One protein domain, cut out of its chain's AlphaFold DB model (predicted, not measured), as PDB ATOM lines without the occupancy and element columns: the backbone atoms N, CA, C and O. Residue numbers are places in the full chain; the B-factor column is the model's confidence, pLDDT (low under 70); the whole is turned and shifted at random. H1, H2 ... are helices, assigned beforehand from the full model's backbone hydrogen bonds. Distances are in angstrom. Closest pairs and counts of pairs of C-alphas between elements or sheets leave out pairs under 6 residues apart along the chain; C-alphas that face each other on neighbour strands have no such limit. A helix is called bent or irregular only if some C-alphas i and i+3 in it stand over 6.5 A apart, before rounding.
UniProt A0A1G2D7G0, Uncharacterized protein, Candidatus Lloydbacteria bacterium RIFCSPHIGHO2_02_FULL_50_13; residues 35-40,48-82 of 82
ATOM      1  N   THR A  35      91.231  80.446 130.463       88.75
ATOM      2  CA  THR A  35      92.278  79.693 131.157       88.75
ATOM      3  C   THR A  35      92.446  78.279 130.599       88.75
ATOM      4  O   THR A  35      93.569  77.793 130.459       88.75
ATOM      5  N   LEU A  36      91.346  77.606 130.273       90.56
ATOM      6  CA  LEU A  36      91.361  76.222 129.805       90.56
ATOM      7  C   LEU A  36      91.694  76.101 128.326       90.56
ATOM      8  O   LEU A  36      92.363  75.150 127.952       90.56
ATOM      9  N   ILE A  37      91.245  77.036 127.489       91.00
ATOM     10  CA  ILE A  37      91.444  76.950 126.040       91.00
ATOM     11  C   ILE A  37      92.674  77.752 125.637       91.00
ATOM     12  O   ILE A  37      93.649  77.192 125.136       91.00
ATOM     13  N   ILE A  38      92.653  79.064 125.879       85.25
ATOM     14  CA  ILE A  38      93.670  79.980 125.354       85.25
ATOM     15  C   ILE A  38      95.002  79.701 126.037       85.25
ATOM     16  O   ILE A  38      95.981  79.367 125.369       85.25
ATOM     17  N   ARG A  39      95.061  79.742 127.370       85.69
ATOM     18  CA  ARG A  39      96.325  79.491 128.077       85.69
ATOM     19  C   ARG A  39      96.856  78.076 127.831       85.69
ATOM     20  O   ARG A  39      98.067  77.914 127.690       85.69
ATOM     21  N   TYR A  40      95.989  77.065 127.756       87.44
ATOM     22  CA  TYR A  40      96.413  75.704 127.409       87.44
ATOM     23  C   TYR A  40      97.054  75.649 126.022       87.44
ATOM     24  O   TYR A  40      98.141  75.084 125.884       87.44
ATOM     25  N   ARG A  48     107.525  80.577 121.413       86.50
ATOM     26  CA  ARG A  48     108.114  81.853 121.839       86.50
ATOM     27  C   ARG A  48     107.861  82.113 123.320       86.50
ATOM     28  O   ARG A  48     106.741  82.338 123.770       86.50
ATOM     29  N   LYS A  49     108.950  82.191 124.086       83.56
ATOM     30  CA  LYS A  49     108.913  82.427 125.542       83.56
ATOM     31  C   LYS A  49     108.214  83.738 125.932       83.56
ATOM     32  O   LYS A  49     107.548  83.778 126.961       83.56
ATOM     33  N   ALA A  50     108.336  84.783 125.109       86.38
ATOM     34  CA  ALA A  50     107.689  86.074 125.352       86.38
ATOM     35  C   ALA A  50     106.153  85.974 125.332       86.38
ATOM     36  O   ALA A  50     105.487  86.531 126.198       86.38
ATOM     37  N   GLU A  51     105.588  85.201 124.401       84.56
ATOM     38  CA  GLU A  51     104.138  85.001 124.293       84.56
ATOM     39  C   GLU A  51     103.607  84.213 125.502       84.56
ATOM     40  O   GLU A  51     102.589  84.584 126.088       84.56
ATOM     41  N   MET A  52     104.345  83.197 125.967       85.12
ATOM     42  CA  MET A  52     104.007  82.473 127.200       85.12
ATOM     43  C   MET A  52     104.064  83.349 128.459       85.12
ATOM     44  O   MET A  52     103.226  83.185 129.355       85.12
ATOM     45  N   PHE A  53     105.024  84.276 128.544       88.75
ATOM     46  CA  PHE A  53     105.103  85.227 129.653       88.75
ATOM     47  C   PHE A  53     103.889  86.157 129.663       88.75
ATOM     48  O   PHE A  53     103.204  86.246 130.680       88.75
ATOM     49  N   THR A  54     103.568  86.773 128.524       88.56
ATOM     50  CA  THR A  54     102.405  87.657 128.383       88.56
ATOM     51  C   THR A  54     101.105  86.941 128.754       88.56
ATOM     52  O   THR A  54     100.311  87.468 129.530       88.56
ATOM     53  N   MET A  55     100.904  85.702 128.293       87.25
ATOM     54  CA  MET A  55      99.718  84.910 128.655       87.25
ATOM     55  C   MET A  55      99.673  84.557 130.145       87.25
ATOM     56  O   MET A  55      98.604  84.543 130.752       87.25
ATOM     57  N   SER A  56     100.827  84.301 130.764       88.38
ATOM     58  CA  SER A  56     100.906  84.065 132.209       88.38
ATOM     59  C   SER A  56     100.608  85.335 133.005       88.38
ATOM     60  O   SER A  56      99.880  85.273 133.991       88.38
ATOM     61  N   PHE A  57     101.107  86.489 132.558       90.81
ATOM     62  CA  PHE A  57     100.807  87.788 133.157       90.81
ATOM     63  C   PHE A  57      99.310  88.104 133.098       90.81
ATOM     64  O   PHE A  57      98.720  88.450 134.123       90.81
ATOM     65  N   PHE A  58      98.672  87.913 131.937       89.81
ATOM     66  CA  PHE A  58      97.221  88.056 131.808       89.81
ATOM     67  C   PHE A  58      96.483  87.105 132.743       89.81
ATOM     68  O   PHE A  58      95.592  87.548 133.463       89.81
ATOM     69  N   TYR A  59      96.892  85.836 132.806       90.56
ATOM     70  CA  TYR A  59      96.298  84.862 133.718       90.56
ATOM     71  C   TYR A  59      96.375  85.296 135.195       90.56
ATOM     72  O   TYR A  59      95.383  85.233 135.922       90.56
ATOM     73  N   PHE A  60      97.532  85.757 135.667       90.81
ATOM     74  CA  PHE A  60      97.654  86.208 137.055       90.81
ATOM     75  C   PHE A  60      96.833  87.470 137.316       90.81
ATOM     76  O   PHE A  60      96.108  87.537 138.306       90.81
ATOM     77  N   THR A  61      96.894  88.433 136.397       94.38
ATOM     78  CA  THR A  61      96.189  89.713 136.518       94.38
ATOM     79  C   THR A  61      94.674  89.517 136.532       94.38
ATOM     80  O   THR A  61      94.003  89.999 137.440       94.38
ATOM     81  N   GLY A  62      94.123  88.765 135.577       90.56
ATOM     82  CA  GLY A  62      92.681  88.515 135.520       90.56
ATOM     83  C   GLY A  62      92.178  87.690 136.702       90.56
ATOM     84  O   GLY A  62      91.129  88.007 137.256       90.56
ATOM     85  N   SER A  63      92.958  86.711 137.175       92.56
ATOM     86  CA  SER A  63      92.602  85.955 138.384       92.56
ATOM     87  C   SER A  63      92.567  86.855 139.624       92.56
ATOM     88  O   SER A  63      91.639  86.760 140.423       92.56
ATOM     89  N   PHE A  64      93.534  87.768 139.766       95.12
ATOM     90  CA  PHE A  64      93.563  88.729 140.870       95.12
ATOM     91  C   PHE A  64      92.366  89.688 140.831       95.12
ATOM     92  O   PHE A  64      91.731  89.917 141.857       95.12
ATOM     93  N   ILE A  65      92.010  90.191 139.644       94.19
ATOM     94  CA  ILE A  65      90.828  91.045 139.446       94.19
ATOM     95  C   ILE A  65      89.548  90.307 139.848       94.19
ATOM     96  O   ILE A  65      88.725  90.862 140.572       94.19
ATOM     97  N   ILE A  66      89.386  89.052 139.420       94.25
ATOM     98  CA  ILE A  66      88.202  88.255 139.759       94.25
ATOM     99  C   ILE A  66      88.107  88.027 141.261       94.25
ATOM    100  O   ILE A  66      87.038  88.233 141.825       94.25
ATOM    101  N   ILE A  67      89.209  87.666 141.924       94.69
ATOM    102  CA  ILE A  67      89.236  87.515 143.386       94.69
ATOM    103  C   ILE A  67      88.861  88.839 144.066       94.69
ATOM    104  O   ILE A  67      88.054  88.847 144.992       94.69
ATOM    105  N   GLY A  68      89.383  89.966 143.574       94.44
ATOM    106  CA  GLY A  68      89.015  91.298 144.054       94.44
ATOM    107  C   GLY A  68      87.513  91.572 143.939       94.44
ATOM    108  O   GLY A  68      86.891  91.991 144.915       94.44
ATOM    109  N   PHE A  69      86.905  91.271 142.786       94.44
ATOM    110  CA  PHE A  69      85.458  91.408 142.600       94.44
ATOM    111  C   PHE A  69      84.649  90.432 143.451       94.44
ATOM    112  O   PHE A  69      83.611  90.828 143.973       94.44
ATOM    113  N   MET A  70      85.123  89.200 143.657       92.44
ATOM    114  CA  MET A  70      84.487  88.255 144.579       92.44
ATOM    115  C   MET A  70      84.417  88.834 145.991       92.44
ATOM    116  O   MET A  70      83.339  88.866 146.581       92.44
ATOM    117  N   CYS A  71      85.537  89.340 146.514       93.44
ATOM    118  CA  CYS A  71      85.585  89.953 147.841       93.44
ATOM    119  C   CYS A  71      84.694  91.197 147.929       93.44
ATOM    120  O   CYS A  71      83.927  91.335 148.881       93.44
ATOM    121  N   LEU A  72      84.758  92.084 146.929       92.69
ATOM    122  CA  LEU A  72      83.949  93.301 146.889       92.69
ATOM    123  C   LEU A  72      82.449  92.984 146.855       92.69
ATOM    124  O   LEU A  72      81.679  93.574 147.606       92.69
ATOM    125  N   PHE A  73      82.021  92.053 146.003       91.00
ATOM    126  CA  PHE A  73      80.604  91.715 145.868       91.00
ATOM    127  C   PHE A  73      80.089  90.944 147.079       91.00
ATOM    128  O   PHE A  73      78.967  91.194 147.507       91.00
ATOM    129  N   ALA A  74      80.905  90.071 147.675       87.12
ATOM    130  CA  ALA A  74      80.571  89.422 148.939       87.12
ATOM    131  C   ALA A  74      80.396  90.447 150.071       87.12
ATOM    132  O   ALA A  74      79.433  90.359 150.831       87.12
ATOM    133  N   PHE A  75      81.280  91.448 150.148       88.81
ATOM    134  CA  PHE A  75      81.168  92.542 151.112       88.81
ATOM    135  C   PHE A  75      79.886  93.357 150.900       88.81
ATOM    136  O   PHE A  75      79.114  93.526 151.841       88.81
ATOM    137  N   LEU A  76      79.617  93.797 149.666       87.06
ATOM    138  CA  LEU A  76      78.401  94.549 149.337       87.06
ATOM    139  C   LEU A  76      77.133  93.747 149.649       87.06
ATOM    140  O   LEU A  76      76.208  94.286 150.255       87.06
ATOM    141  N   TYR A  77      77.109  92.458 149.290       85.19
ATOM    142  CA  TYR A  77      76.011  91.551 149.620       85.19
ATOM    143  C   TYR A  77      75.780  91.511 151.133       85.19
ATOM    144  O   TYR A  77      74.674  91.802 151.578       85.19
ATOM    145  N   PHE A  78      76.830  91.255 151.918       85.50
ATOM    146  CA  PHE A  78      76.747  91.200 153.378       85.50
ATOM    147  C   PHE A  78      76.200  92.502 153.977       85.50
ATOM    148  O   PHE A  78      75.266  92.459 154.773       85.50
ATOM    149  N   THR A  79      76.711  93.658 153.539       86.25
ATOM    150  CA  THR A  79      76.226  94.969 154.006       86.25
ATOM    151  C   THR A  79      74.803  95.295 153.564       86.25
ATOM    152  O   THR A  79      74.145  96.085 154.221       86.25
ATOM    153  N   SER A  80      74.324  94.720 152.458       79.69
ATOM    154  CA  SER A  80      72.955  94.938 151.971       79.69
ATOM    155  C   SER A  80      71.909  94.065 152.667       79.69
ATOM    156  O   SER A  80      70.718  94.346 152.575       79.69
ATOM    157  N   THR A  81      72.349  92.979 153.307       69.00
ATOM    158  CA  THR A  81      71.485  92.015 154.007       69.00
ATOM    159  C   THR A  81      71.378  92.250 155.515       69.00
ATOM    160  O   THR A  81      70.555  91.594 156.151       69.00
ATOM    161  N   ILE A  82      72.209  93.135 156.077       55.91
ATOM    162  CA  ILE A  82      72.131  93.626 157.465       55.91
ATOM    163  C   ILE A  82      71.269  94.884 157.484       55.91
ATOM    164  O   ILE A  82      70.433  94.994 158.406       55.91
TER     165      ILE A  82
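This is residues 35 to 40 and 48 to 82 of the 82 residues of an uncharacterized protein of Candidatus Lloydbacteria bacterium RIFCSPHIGHO2_02_FULL_50_13 (UniProt A0A1G2D7G0). One long helix, H2, makes nearly the whole rod, and a short helical piece, H1, lies beside its first half, over residues 55 to 59. The rest of the rod, residues 64 to 82, sticks out free of any partner. The printed part has 41 residues with two named helices, H1 then H2, and no named strand; the class is all helix. The whole is extended, with a radius of gyration of the C-alphas of 15.3 A and spans of 52 by 16 by 6 A.

H1, residues 35 to 40, and H2, residues 49 to 81, touch, with 4 pairs of C-alphas within 8 A. The closest C-alphas are those of Arg 39 and Met 55, 6.4 A apart. H2 touches H1 with residues 55 to 59 alone. The two run opposite ways at a shallow tilt of 17 degrees, and their centres are 16.3 A apart. In H2 every O i to N i+4 pair is within hydrogen-bond range; in H1 0 of 2 such pairs are, and 0 of its 3 O i to N i+3 pairs.

H1 begins at C-alpha 35 (92.278, 79.693, 131.157) and has 6 residues, 6.9 A from first to last C-alpha. It is neither bent nor irregular, but only just: C-alphas 36 and 39 are 6.2 A apart. H2 has 33 residues and runs 48.0 A from C-alpha 49 (108.913, 82.427, 125.542) to C-alpha 81 (71.485, 92.015, 154.007); it is not bent.

The C-alphas of Arg 48 and Ile 82, 52.0 A apart, are the two farthest apart in the domain. Residues 41 to 47 are not printed, and C-alphas 40 and 48 are 14.3 A apart across this cut, which falls in the link from H1 to H2. Residue 82 is the chain's last. The mean pLDDT of the printed part is 88.0, and residues 81 to 82 are under 70.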